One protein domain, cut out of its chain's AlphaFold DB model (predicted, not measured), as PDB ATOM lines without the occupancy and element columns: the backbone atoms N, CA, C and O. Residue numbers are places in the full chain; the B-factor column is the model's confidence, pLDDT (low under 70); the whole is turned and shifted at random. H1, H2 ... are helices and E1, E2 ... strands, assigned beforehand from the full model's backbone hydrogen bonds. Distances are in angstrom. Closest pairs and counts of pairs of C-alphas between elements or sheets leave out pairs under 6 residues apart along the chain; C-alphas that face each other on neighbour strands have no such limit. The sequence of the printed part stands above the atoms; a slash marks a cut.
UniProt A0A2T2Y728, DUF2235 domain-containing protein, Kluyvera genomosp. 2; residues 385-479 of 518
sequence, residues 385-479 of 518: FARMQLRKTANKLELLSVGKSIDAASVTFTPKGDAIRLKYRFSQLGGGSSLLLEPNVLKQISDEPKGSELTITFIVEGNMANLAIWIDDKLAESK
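Overview. This is residues 385 to 479 of the 518 residues of the protein "DUF2235 domain-containing protein" of Kluyvera genomosp. 2 (UniProt A0A2T2Y728). Two sheets lie partly face to face with their strands crossed, a loose sandwich: a strongly twisted sheet of five strands, E2 E1 E6 E7 E8, and a smaller one of three, E3 E4 E5. The short helix H1 sits at one side of the sandwich, close to both sheets, and the turns of the hairpins E1 and E2 and E6 and E7 lie at opposite ends of the longest axis. The printed part has 95 residues with one named helix and eight named strands, along the chain E1 E2 E3 E4 E5 H1 E6 E7 E8; both sheets are antiparallel, in the orders just named, and the class is mostly strand. The whole is compact, with a radius of gyration of the C-alphas of 12.9 A and spans of 41 by 28 by 25 A.

Arrangement. Start with E1, residues 386 to 393, and E2, residues 396 to 402, a hairpin in which N 391 and O 398 are 2.9 A apart. On the other side of E1 look for E6, residues 452 to 461, with N 454 and O 388 at 2.8 A. E6 and E7, residues 464 to 471, form a hairpin at 163 degrees, with N 466 and O 459 at 2.8 A. The hairpin of E7 and E8, residues 474 to 479, has N 469 and O 477 at 2.9 A; E6 E7 E8 is a meander, each strand the antiparallel neighbour of the one before. A second meander is E3, residues 412 to 416, E4, residues 419 to 425, and E5, residues 432 to 437; look there for N 414 and O 421 at 2.9 A and N 422 and O 435 at 2.8 A. The two sheets form a sandwich, two sheets face to face, their strands at 69 degrees. H1, residues 439 to 442, only grazes both sheets; the C-alphas of Val 441 and Ala 476, its closest to E8, are 5.4 A apart. H1 is too short for an O i to N i+4 pair, and its one O i to N i+3 pair is within hydrogen-bond range.

Along the chain. Find C-alpha 386 at (139.916, -101.461, 66.567); E1 runs 21.6 A from there, and E2 returns over 17.2 A. E3 covers 12.7 A, E4 20.0 A, E5 15.8 A and H1 5.0 A. E6, the longest strand, begins at C-alpha 452 at (137.874, -92.178, 56.664) and runs 28.5 A; E7 covers 22.9 A. E8 runs 14.8 A to C-alpha 479 at (153.953, -104.888, 59.182).

Size, cuts and confidence. The C-alphas of Ala 394 and Gly 462, the two farthest apart, are 41.4 A from each other. The printed part has no cut and no long link. The mean pLDDT of the printed part is 93.9, and no printed residue is under 70.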
ATOM      1  N   PHE A 385     138.539-106.097  66.572       87.25
ATOM      2  CA  PHE A 385     139.234-105.112  65.748       87.25
ATOM      3  C   PHE A 385     138.982-103.688  66.244       87.25
ATOM      4  O   PHE A 385     137.867-103.312  66.623       87.25
ATOM      5  N   ALA A 386     140.040-102.877  66.252       92.62
ATOM      6  CA  ALA A 386     139.916-101.461  66.567       92.62
ATOM      7  C   ALA A 386     139.420-100.725  65.322       92.62
ATOM      8  O   ALA A 386     140.067-100.792  64.279       92.62
ATOM      9  N   ARG A 387     138.285-100.029  65.447       95.75
ATOM     10  CA  ARG A 387     137.652 -99.251  64.371       95.75
ATOM     11  C   ARG A 387     137.458 -97.816  64.821       95.75
ATOM     12  O   ARG A 387     136.967 -97.582  65.929       95.75
ATOM     13  N   MET A 388     137.855 -96.860  63.992       97.38
ATOM     14  CA  MET A 388     137.791 -95.431  64.301       97.38
ATOM     15  C   MET A 388     137.469 -94.641  63.040       97.38
ATOM     16  O   MET A 388     138.054 -94.895  61.996       97.38
ATOM     17  N   GLN A 389     136.588 -93.653  63.145       98.25
ATOM     18  CA  GLN A 389     136.372 -92.676  62.083       98.25
ATOM     19  C   GLN A 389     137.279 -91.481  62.334       98.25
ATOM     20  O   GLN A 389     137.184 -90.826  63.377       98.25
ATOM     21  N   LEU A 390     138.188 -91.231  61.398       98.19
ATOM     22  CA  LEU A 390     139.246 -90.238  61.522       98.19
ATOM     23  C   LEU A 390     139.141 -89.226  60.388       98.19
ATOM     24  O   LEU A 390     138.945 -89.598  59.237       98.19
ATOM     25  N   ARG A 391     139.327 -87.946  60.701       97.88
ATOM     26  CA  ARG A 391     139.417 -86.880  59.701       97.88
ATOM     27  C   ARG A 391     140.777 -86.223  59.761       97.88
ATOM     28  O   ARG A 391     141.258 -85.851  60.835       97.88
ATOM     29  N   LYS A 392     141.396 -86.045  58.602       96.44
ATOM     30  CA  LYS A 392     142.619 -85.266  58.483       96.44
ATOM     31  C   LYS A 392     142.271 -83.784  58.394       96.44
ATOM     32  O   LYS A 392     141.422 -83.377  57.620       96.44
ATOM     33  N   THR A 393     142.941 -82.957  59.179       93.25
ATOM     34  CA  THR A 393     142.904 -81.495  59.027       93.25
ATOM     35  C   THR A 393     144.318 -80.996  58.744       93.25
ATOM     36  O   THR A 393     145.272 -81.760  58.915       93.25
ATOM     37  N   ALA A 394     144.474 -79.726  58.352       85.88
ATOM     38  CA  ALA A 394     145.762 -79.160  57.929       85.88
ATOM     39  C   ALA A 394     146.942 -79.507  58.862       85.88
ATOM     40  O   ALA A 394     148.032 -79.785  58.377       85.88
ATOM     41  N   ASN A 395     146.709 -79.566  60.183       81.81
ATOM     42  CA  ASN A 395     147.772 -79.767  61.176       81.81
ATOM     43  C   ASN A 395     147.529 -80.918  62.171       81.81
ATOM     44  O   ASN A 395     148.341 -81.112  63.077       81.81
ATOM     45  N   LYS A 396     146.415 -81.658  62.084       93.38
ATOM     46  CA  LYS A 396     146.088 -82.705  63.070       93.38
ATOM     47  C   LYS A 396     145.138 -83.764  62.525       93.38
ATOM     48  O   LYS A 396     144.385 -83.514  61.585       93.38
ATOM     49  N   LEU A 397     145.148 -84.919  63.182       96.75
ATOM     50  CA  LEU A 397     144.136 -85.954  63.028       96.75
ATOM     51  C   LEU A 397     143.027 -85.714  64.056       96.75
ATOM     52  O   LEU A 397     143.306 -85.482  65.232       96.75
ATOM     53  N   GLU A 398     141.785 -85.726  63.602       97.06
ATOM     54  CA  GLU A 398     140.598 -85.548  64.428       97.06
ATOM     55  C   GLU A 398     139.845 -86.873  64.536       97.06
ATOM     56  O   GLU A 398     139.635 -87.558  63.536       97.06
ATOM     57  N   LEU A 399     139.440 -87.227  65.755       98.06
ATOM     58  CA  LEU A 399     138.574 -88.371  66.001       98.06
ATOM     59  C   LEU A 399     137.116 -87.946  65.837       98.06
ATOM     60  O   LEU A 399     136.644 -87.096  66.588       98.06
ATOM     61  N   LEU A 400     136.410 -88.560  64.893       97.94
ATOM     62  CA  LEU A 400     134.979 -88.338  64.691       97.94
ATOM     63  C   LEU A 400     134.147 -89.309  65.533       97.94
ATOM     64  O   LEU A 400     133.186 -88.911  66.188       97.94
ATOM     65  N   SER A 401     134.517 -90.589  65.525       97.81
ATOM     66  CA  SER A 401     133.865 -91.632  66.321       97.81
ATOM     67  C   SER A 401     134.760 -92.862  66.477       97.81
ATOM     68  O   SER A 401     135.772 -93.011  65.791       97.81
ATOM     69  N   VAL A 402     134.387 -93.757  67.390       97.19
ATOM     70  CA  VAL A 402     135.035 -95.061  67.581       97.19
ATOM     71  C   VAL A 402     134.000 -96.181  67.559       97.19
ATOM     72  O   VAL A 402     132.831 -95.965  67.879       97.19
ATOM     73  N   GLY A 403     134.437 -97.391  67.210       93.62
ATOM     74  CA  GLY A 403     133.641 -98.601  67.387       93.62
ATOM     75  C   GLY A 403     133.356 -98.890  68.866       93.62
ATOM     76  O   GLY A 403     134.096 -98.468  69.753       93.62
ATOM     77  N   LYS A 404     132.297 -99.664  69.140       91.06
ATOM     78  CA  LYS A 404     131.808 -99.969  70.505       91.06
ATOM     79  C   LYS A 404     132.862-100.607  71.429       91.06
ATOM     80  O   LYS A 404     132.745-100.530  72.650       91.06
ATOM     81  N   SER A 405     133.871-101.252  70.850       88.25
ATOM     82  CA  SER A 405     134.956-101.928  71.565       88.25
ATOM     83  C   SER A 405     136.027-100.976  72.109       88.25
ATOM     84  O   SER A 405     136.849-101.401  72.917       88.25
ATOM     85  N   ILE A 406     136.035 -99.703  71.703       93.94
ATOM     86  CA  ILE A 406     137.079 -98.729  72.036       93.94
ATOM     87  C   ILE A 406     136.532 -97.672  72.997       93.94
ATOM     88  O   ILE A 406     135.445 -97.135  72.803       93.94
ATOM     89  N   ASP A 407     137.308 -97.344  74.029       95.38
ATOM     90  CA  ASP A 407     137.031 -96.196  74.893       95.38
ATOM     91  C   ASP A 407     137.430 -94.901  74.170       95.38
ATOM     92  O   ASP A 407     138.619 -94.609  74.014       95.38
ATOM     93  N   ALA A 408     136.441 -94.114  73.743       96.94
ATOM     94  CA  ALA A 408     136.657 -92.861  73.020       96.94
ATOM     95  C   ALA A 408     137.564 -91.876  73.781       96.94
ATOM     96  O   ALA A 408     138.388 -91.207  73.160       96.94
ATOM     97  N   ALA A 409     137.465 -91.817  75.115       96.69
ATOM     98  CA  ALA A 409     138.256 -90.898  75.938       96.69
ATOM     99  C   ALA A 409     139.737 -91.303  76.029       96.69
ATOM    100  O   ALA A 409     140.598 -90.482  76.348       96.69
ATOM    101  N   SER A 410     140.049 -92.567  75.735       96.69
ATOM    102  CA  SER A 410     141.418 -93.085  75.741       96.69
ATOM    103  C   SER A 410     142.199 -92.787  74.458       96.69
ATOM    104  O   SER A 410     143.421 -92.981  74.425       96.69
ATOM    105  N   VAL A 411     141.511 -92.358  73.395       97.62
ATOM    106  CA  VAL A 411     142.123 -92.163  72.083       97.62
ATOM    107  C   VAL A 411     142.945 -90.883  72.079       97.62
ATOM    108  O   VAL A 411     142.430 -89.786  72.281       97.62
ATOM    109  N   THR A 412     144.246 -91.010  71.825       97.81
ATOM    110  CA  THR A 412     145.155 -89.863  71.736       97.81
ATOM    111  C   THR A 412     146.050 -89.958  70.509       97.81
ATOM    112  O   THR A 412     146.510 -91.039  70.132       97.81
ATOM    113  N   PHE A 413     146.323 -88.799  69.909       97.75
ATOM    114  CA  PHE A 413     147.225 -88.643  68.772       97.75
ATOM    115  C   PHE A 413     148.425 -87.806  69.207       97.75
ATOM    116  O   PHE A 413     148.272 -86.677  69.668       97.75
ATOM    117  N   THR A 414     149.634 -88.353  69.093       97.06
ATOM    118  CA  THR A 414     150.877 -87.645  69.427       97.06
ATOM    119  C   THR A 414     151.783 -87.586  68.198       97.06
ATOM    120  O   THR A 414     152.207 -88.649  67.736       97.06
ATOM    121  N   PRO A 415     152.127 -86.394  67.679       96.50
ATOM    122  CA  PRO A 415     153.070 -86.263  66.570       96.50
ATOM    123  C   PRO A 415     154.429 -86.913  66.877       96.50
ATOM    124  O   PRO A 415     154.944 -86.809  67.997       96.50
ATOM    125  N   LYS A 416     155.011 -87.594  65.886       96.38
ATOM    126  CA  LYS A 416     156.330 -88.240  65.944       96.38
ATOM    127  C   LYS A 416     157.033 -88.093  64.591       96.38
ATOM    128  O   LYS A 416     157.025 -89.015  63.788       96.38
ATOM    129  N   GLY A 417     157.642 -86.930  64.359       94.62
ATOM    130  CA  GLY A 417     158.188 -86.594  63.043       94.62
ATOM    131  C   GLY A 417     157.056 -86.376  62.040       94.62
ATOM    132  O   GLY A 417     156.143 -85.600  62.313       94.62
ATOM    133  N   ASP A 418     157.109 -87.081  60.916       94.69
ATOM    134  CA  ASP A 418     156.074 -87.132  59.877       94.69
ATOM    135  C   ASP A 418     154.992 -88.201  60.131       94.69
ATOM    136  O   ASP A 418     153.989 -88.256  59.417       94.69
ATOM    137  N   ALA A 419     155.161 -89.012  61.176       96.50
ATOM    138  CA  ALA A 419     154.197 -90.004  61.631       96.50
ATOM    139  C   ALA A 419     153.353 -89.499  62.818       96.50
ATOM    140  O   ALA A 419     153.704 -88.555  63.536       96.50
ATOM    141  N   ILE A 420     152.233 -90.179  63.083       96.69
ATOM    142  CA  ILE A 420     151.373 -89.920  64.247       96.69
ATOM    143  C   ILE A 420     151.301 -91.174  65.106       96.69
ATOM    144  O   ILE A 420     150.895 -92.240  64.651       96.69
ATOM    145  N   ARG A 421     151.645 -91.056  66.390       97.44
ATOM    146  CA  ARG A 421     151.410 -92.127  67.357       97.44
ATOM    147  C   ARG A 421     149.957 -92.092  67.818       97.44
ATOM    148  O   ARG A 421     149.565 -91.167  68.523       97.44
ATOM    149  N   LEU A 422     149.205 -93.121  67.452       97.31
ATOM    150  CA  LEU A 422     147.862 -93.410  67.939       97.31
ATOM    151  C   LEU A 422     147.965 -94.266  69.208       97.31
ATOM    152  O   LEU A 422     148.642 -95.296  69.217       97.31
ATOM    153  N   LYS A 423     147.298 -93.856  70.286       97.12
ATOM    154  CA  LYS A 423     147.051 -94.701  71.464       97.12
ATOM    155  C   LYS A 423     145.557 -94.821  71.697       97.12
ATOM    156  O   LYS A 423     144.850 -93.844  71.489       97.12
ATOM    157  N   TYR A 424     145.109 -95.982  72.152       95.75
ATOM    158  CA  TYR A 424     143.714 -96.245  72.506       95.75
ATOM    159  C   TYR A 424     143.624 -97.391  73.518       95.75
ATOM    160  O   TYR A 424     144.590 -98.131  73.712       95.75
ATOM    161  N   ARG A 425     142.464 -97.555  74.155       93.56
ATOM    162  CA  ARG A 425     142.120 -98.660  75.056       93.56
ATOM    163  C   ARG A 425     140.817 -99.317  74.638       93.56
ATOM    164  O   ARG A 425     139.914 -98.656  74.130       93.56
ATOM    165  N   PHE A 426     140.724-100.618  74.887       89.12
ATOM    166  CA  PHE A 426     139.470-101.345  74.736       89.12
ATOM    167  C   PHE A 426     138.583-101.105  75.958       89.12
ATOM    168  O   PHE A 426     139.039-101.262  77.094       89.12
ATOM    169  N   SER A 427     137.318-100.757  75.720       86.75
ATOM    170  CA  SER A 427     136.354-100.356  76.755       86.75
ATOM    171  C   SER A 427     136.119-101.443  77.810       86.75
ATOM    172  O   SER A 427     135.942-101.128  78.983       86.75
ATOM    173  N   GLN A 428     136.178-102.721  77.421       78.38
ATOM    174  CA  GLN A 428     135.895-103.858  78.310       78.38
ATOM    175  C   GLN A 428     137.139-104.514  78.927       78.38
ATOM    176  O   GLN A 428     137.031-105.196  79.940       78.38
ATOM    177  N   LEU A 429     138.324-104.331  78.335       71.06
ATOM    178  CA  LEU A 429     139.512-105.122  78.693       71.06
ATOM    179  C   LEU A 429     140.528-104.337  79.536       71.06
ATOM    180  O   LEU A 429     141.476-104.924  80.065       71.06
ATOM    181  N   GLY A 430     140.403-103.004  79.595       71.62
ATOM    182  CA  GLY A 430     141.354-102.094  80.251       71.62
ATOM    183  C   GLY A 430     142.753-102.044  79.608       71.62
ATOM    184  O   GLY A 430     143.541-101.143  79.903       71.62
ATOM    185  N   GLY A 431     143.071-102.990  78.718       78.62
ATOM    186  CA  GLY A 431     144.277-103.020  77.900       78.62
ATOM    187  C   GLY A 431     144.265-101.920  76.841       78.62
ATOM    188  O   GLY A 431     143.220-101.590  76.276       78.62
ATOM    189  N   GLY A 432     145.440-101.343  76.589       84.00
ATOM    190  CA  GLY A 432     145.636-100.331  75.559       84.00
ATOM    191  C   GLY A 432     146.676-100.735  74.536       84.00
ATOM    192  O   GLY A 432     147.603-101.479  74.846       84.00
ATOM    193  N   SER A 433     146.530-100.188  73.339       90.62
ATOM    194  CA  SER A 433     147.464-100.359  72.232       90.62
ATOM    195  C   SER A 433     148.089 -99.018  71.871       90.62
ATOM    196  O   SER A 433     147.489 -97.954  72.050       90.62
ATOM    197  N   SER A 434     149.318 -99.065  71.360       93.69
ATOM    198  CA  SER A 434     149.995 -97.910  70.778       93.69
ATOM    199  C   SER A 434     150.555 -98.295  69.421       93.69
ATOM    200  O   SER A 434     151.312 -99.253  69.311       93.69
ATOM    201  N   LEU A 435     150.198 -97.520  68.406       94.75
ATOM    202  CA  LEU A 435     150.583 -97.731  67.022       94.75
ATOM    203  C   LEU A 435     151.214 -96.458  66.463       94.75
ATOM    204  O   LEU A 435     150.788 -95.352  66.795       94.75
ATOM    205  N   LEU A 436     152.222 -96.611  65.609       96.44
ATOM    206  CA  LEU A 436     152.739 -95.522  64.790       96.44
ATOM    207  C   LEU A 436     152.064 -95.577  63.413       96.44
ATOM    208  O   LEU A 436     152.216 -96.568  62.697       96.44
ATOM    209  N   LEU A 437     151.285 -94.539  63.096       96.69
ATOM    210  CA  LEU A 437     150.664 -94.322  61.792       96.69
ATOM    211  C   LEU A 437     151.674 -93.610  60.896       96.69
ATOM    212  O   LEU A 437     151.928 -92.415  61.074       96.69
ATOM    213  N   GLU A 438     152.259 -94.363  59.972       96.56
ATOM    214  CA  GLU A 438     153.274 -93.867  59.045       96.56
ATOM    215  C   GLU A 438     152.679 -92.876  58.025       96.56
ATOM    216  O   GLU A 438     151.467 -92.903  57.758       96.56
ATOM    217  N   PRO A 439     153.508 -92.037  57.374       96.12
ATOM    218  CA  PRO A 439     153.043 -91.065  56.383       96.12
ATOM    219  C   PRO A 439     152.162 -91.664  55.280       96.12
ATOM    220  O   PRO A 439     151.231 -91.012  54.812       96.12
ATOM    221  N   ASN A 440     152.422 -92.908  54.866       95.62
ATOM    222  CA  ASN A 440     151.640 -93.587  53.828       95.62
ATOM    223  C   ASN A 440     150.206 -93.917  54.269       95.62
ATOM    224  O   ASN A 440     149.298 -93.846  53.443       95.62
ATOM    225  N   VAL A 441     149.988 -94.205  55.555       97.00
ATOM    226  CA  VAL A 441     148.645 -94.373  56.132       97.00
ATOM    227  C   VAL A 441     147.961 -93.011  56.235       97.00
ATOM    228  O   VAL A 441     146.837 -92.831  55.776       97.00
ATOM    229  N   LEU A 442     148.670 -92.006  56.758       96.88
ATOM    230  CA  LEU A 442     148.141 -90.649  56.945       96.88
ATOM    231  C   LEU A 442     147.781 -89.934  55.634       96.88
ATOM    232  O   LEU A 442     146.993 -88.987  55.643       96.88
ATOM    233  N   LYS A 443     148.380 -90.323  54.506       96.19
ATOM    234  CA  LYS A 443     148.026 -89.816  53.170       96.19
ATOM    235  C   LYS A 443     146.677 -90.332  52.670       96.19
ATOM    236  O   LYS A 443     146.091 -89.676  51.823       96.19
ATOM    237  N   GLN A 444     146.214 -91.475  53.171       97.00
ATOM    238  CA  GLN A 444     144.967 -92.107  52.729       97.00
ATOM    239  C   GLN A 444     143.748 -91.636  53.527       97.00
ATOM    240  O   GLN A 444     142.627 -91.808  53.067       97.00
ATOM    241  N   ILE A 445     143.955 -91.030  54.701       97.69
ATOM    242  CA  ILE A 445     142.866 -90.497  55.522       97.69
ATOM    243  C   ILE A 445     142.332 -89.208  54.893       97.69
ATOM    244  O   ILE A 445     143.084 -88.243  54.720       97.69
ATOM    245  N   SER A 446     141.032 -89.205  54.613       97.06
ATOM    246  CA  SER A 446     140.314 -88.088  54.007       97.06
ATOM    247  C   SER A 446     140.229 -86.860  54.922       97.06
ATOM    248  O   SER A 446     140.135 -86.970  56.151       97.06
ATOM    249  N   ASP A 447     140.247 -85.677  54.310       96.62
ATOM    250  CA  ASP A 447     139.943 -84.388  54.937       96.62
ATOM    251  C   ASP A 447     138.463 -83.985  54.814       96.62
ATOM    252  O   ASP A 447     138.030 -83.008  55.430       96.62
ATOM    253  N   GLU A 448     137.665 -84.779  54.097       97.31
ATOM    254  CA  GLU A 448     136.226 -84.580  53.950       97.31
ATOM    255  C   GLU A 448     135.488 -84.645  55.300       97.31
ATOM    256  O   GLU A 448     135.926 -85.330  56.232       97.31
ATOM    257  N   PRO A 449     134.302 -84.013  55.428       96.31
ATOM    258  CA  PRO A 449     133.547 -83.988  56.680       96.31
ATOM    259  C   PRO A 449     133.254 -85.367  57.276       96.31
ATOM    260  O   PRO A 449     133.231 -85.498  58.499       96.31
ATOM    261  N   LYS A 450     133.053 -86.380  56.421       96.38
ATOM    262  CA  LYS A 450     132.792 -87.771  56.819       96.38
ATOM    263  C   LYS A 450     134.042 -88.483  57.363       96.38
ATOM    264  O   LYS A 450     133.892 -89.448  58.104       96.38
ATOM    265  N   GLY A 451     135.240 -88.000  57.030       97.19
ATOM    266  CA  GLY A 451     136.503 -88.668  57.329       97.19
ATOM    267  C   GLY A 451     136.668 -90.000  56.590       97.19
ATOM    268  O   GLY A 451     135.967 -90.277  55.615       97.19
ATOM    269  N   SER A 452     137.608 -90.802  57.083       97.88
ATOM    270  CA  SER A 452     137.874 -92.178  56.664       97.88
ATOM    271  C   SER A 452     137.790 -93.132  57.852       97.88
ATOM    272  O   SER A 452     138.170 -92.782  58.976       97.88
ATOM    273  N   GLU A 453     137.376 -94.368  57.590       97.56
ATOM    274  CA  GLU A 453     137.411 -95.436  58.582       97.56
ATOM    275  C   GLU A 453     138.816 -96.033  58.667       97.56
ATOM    276  O   GLU A 453     139.304 -96.616  57.703       97.56
ATOM    277  N   LEU A 454     139.450 -95.934  59.832       97.69
ATOM    278  CA  LEU A 454     140.646 -96.691  60.173       97.69
ATOM    279  C   LEU A 454     140.247 -97.968  60.912       97.69
ATOM    280  O   LEU A 454     139.645 -97.903  61.987       97.69
ATOM    281  N   THR A 455     140.661 -99.113  60.376       96.62
ATOM    282  CA  THR A 455     140.472-100.428  60.998       96.62
ATOM    283  C   THR A 455     141.819-101.113  61.202       96.62
ATOM    284  O   THR A 455     142.672-101.109  60.317       96.62
ATOM    285  N   ILE A 456     142.019-101.727  62.369       94.94
ATOM    286  CA  ILE A 456     143.225-102.489  62.705       94.94
ATOM    287  C   ILE A 456     142.863-103.960  62.892       94.94
ATOM    288  O   ILE A 456     142.069-104.298  63.771       94.94
ATOM    289  N   THR A 457     143.499-104.817  62.098       93.75
ATOM    290  CA  THR A 457     143.326-106.279  62.110       93.75
ATOM    291  C   THR A 457     144.681-106.981  62.172       93.75
ATOM    292  O   THR A 457     145.728-106.323  62.148       93.75
ATOM    293  N   PHE A 458     144.669-108.310  62.235       92.44
ATOM    294  CA  PHE A 458     145.876-109.122  62.280       92.44
ATOM    295  C   PHE A 458     145.755-110.339  61.374       92.44
ATOM    296  O   PHE A 458     144.660-110.848  61.149       92.44
ATOM    297  N   ILE A 459     146.904-110.817  60.908       92.94
ATOM    298  CA  ILE A 459     147.064-112.146  60.329       92.94
ATOM    299  C   ILE A 459     148.213-112.864  61.039       92.94
ATOM    300  O   ILE A 459     149.233-112.245  61.343       92.94
ATOM    301  N   VAL A 460     148.041-114.149  61.332       90.81
ATOM    302  CA  VAL A 460     149.015-115.001  62.016       90.81
ATOM    303  C   VAL A 460     149.494-116.079  61.052       90.81
ATOM    304  O   VAL A 460     148.715-116.904  60.583       90.81
ATOM    305  N   GLU A 461     150.796-116.081  60.783       86.56
ATOM    306  CA  GLU A 461     151.467-117.038  59.906       86.56
ATOM    307  C   GLU A 461     152.602-117.714  60.684       86.56
ATOM    308  O   GLU A 461     153.661-117.132  60.945       86.56
ATOM    309  N   GLY A 462     152.367-118.957  61.109       86.25
ATOM    310  CA  GLY A 462     153.284-119.669  62.000       86.25
ATOM    311  C   GLY A 462     153.420-118.953  63.346       86.25
ATOM    312  O   GLY A 462     152.435-118.764  64.051       86.25
ATOM    313  N   ASN A 463     154.641-118.540  63.695       84.75
ATOM    314  CA  ASN A 463     154.937-117.838  64.952       84.75
ATOM    315  C   ASN A 463     154.944-116.307  64.808       84.75
ATOM    316  O   ASN A 463     155.317-115.603  65.746       84.75
ATOM    317  N   MET A 464     154.605-115.781  63.628       87.25
ATOM    318  CA  MET A 464     154.606-114.348  63.359       87.25
ATOM    319  C   MET A 464     153.176-113.833  63.253       87.25
ATOM    320  O   MET A 464     152.344-114.427  62.575       87.25
ATOM    321  N   ALA A 465     152.914-112.693  63.885       90.31
ATOM    322  CA  ALA A 465     151.708-111.920  63.648       90.31
ATOM    323  C   ALA A 465     152.065-110.678  62.829       90.31
ATOM    324  O   ALA A 465     153.013-109.960  63.147       90.31
ATOM    325  N   ASN A 466     151.291-110.403  61.789       93.81
ATOM    326  CA  ASN A 466     151.367-109.161  61.042       93.81
ATOM    327  C   ASN A 466     150.140-108.315  61.371       93.81
ATOM    328  O   ASN A 466     149.000-108.768  61.279       93.81
ATOM    329  N   LEU A 467     150.394-107.076  61.769       94.50
ATOM    330  CA  LEU A 467     149.392-106.036  61.914       94.50
ATOM    331  C   LEU A 467     149.003-105.537  60.524       94.50
ATOM    332  O   LEU A 467     149.880-105.186  59.738       94.50
ATOM    333  N   ALA A 468     147.706-105.411  60.268       96.25
ATOM    334  CA  ALA A 468     147.172-104.823  59.049       96.25
ATOM    335  C   ALA A 468     146.299-103.608  59.373       96.25
ATOM    336  O   ALA A 468     145.327-103.710  60.128       96.25
ATOM    337  N   ILE A 469     146.666-102.458  58.804       97.19
ATOM    338  CA  ILE A 469     145.946-101.192  58.937       97.19
ATOM    339  C   ILE A 469     145.175-100.945  57.648       97.19
ATOM    340  O   ILE A 469     145.764-100.840  56.569       97.19
ATOM    341  N   TRP A 470     143.864-100.805  57.780       97.19
ATOM    342  CA  TRP A 470     142.946-100.516  56.690       97.19
ATOM    343  C   TRP A 470     142.455 -99.080  56.789       97.19
ATOM    344  O   TRP A 470     142.123 -98.632  57.886       97.19
ATOM    345  N   ILE A 471     142.375 -98.394  55.651       97.38
ATOM    346  CA  ILE A 471     141.700 -97.106  55.499       97.38
ATOM    347  C   ILE A 471     140.580 -97.290  54.476       97.38
ATOM    348  O   ILE A 471     140.851 -97.642  53.330       97.38
ATOM    349  N   ASP A 472     139.329 -97.102  54.899       95.31
ATOM    350  CA  ASP A 472     138.132 -97.311  54.071       95.31
ATOM    351  C   ASP A 472     138.130 -98.687  53.368       95.31
ATOM    352  O   ASP A 472     137.881 -98.785  52.164       95.31
ATOM    353  N   ASP A 473     138.455 -99.745  54.126       93.75
ATOM    354  CA  ASP A 473     138.627-101.141  53.676       93.75
ATOM    355  C   ASP A 473     139.725-101.388  52.627       93.75
ATOM    356  O   ASP A 473     139.774-102.450  51.999       93.75
ATOM    357  N   LYS A 474     140.669-100.458  52.475       94.94
ATOM    358  CA  LYS A 474     141.879-100.650  51.663       94.94
ATOM    359  C   LYS A 474     143.089-100.810  52.561       94.94
ATOM    360  O   LYS A 474     143.288-100.025  53.486       94.94
ATOM    361  N   LEU A 475     143.895-101.833  52.302       96.00
ATOM    362  CA  LEU A 475     145.086-102.114  53.090       96.00
ATOM    363  C   LEU A 475     146.109-101.007  52.850       96.00
ATOM    364  O   LEU A 475     146.723-100.934  51.784       96.00
ATOM    365  N   ALA A 476     146.290-100.164  53.861       96.50
ATOM    366  CA  ALA A 476     147.204 -99.038  53.822       96.50
ATOM    367  C   ALA A 476     148.625 -99.441  54.232       96.50
ATOM    368  O   ALA A 476     149.598 -98.926  53.684       96.50
ATOM    369  N   GLU A 477     148.744-100.356  55.194       96.06
ATOM    370  CA  GLU A 477     150.021-100.847  55.703       96.06
ATOM    371  C   GLU A 477     149.855-102.257  56.284       96.06
ATOM    372  O   GLU A 477     148.859-102.554  56.946       96.06
ATOM    373  N   SER A 478     150.855-103.112  56.063       95.12
ATOM    374  CA  SER A 478     151.018-104.388  56.758       95.12
ATOM    375  C   SER A 478     152.451-104.491  57.263       95.12
ATOM    376  O   SER A 478     153.389-104.265  56.495       95.12
ATOM    377  N   LYS A 479     152.630-104.782  58.552       94.38
ATOM    378  CA  LYS A 479     153.953-104.888  59.182       94.38
ATOM    379  C   LYS A 479     153.954-105.902  60.322       94.38
ATOM    380  O   LYS A 479     152.893-106.137  60.904       94.38
TER     381      LYS A 479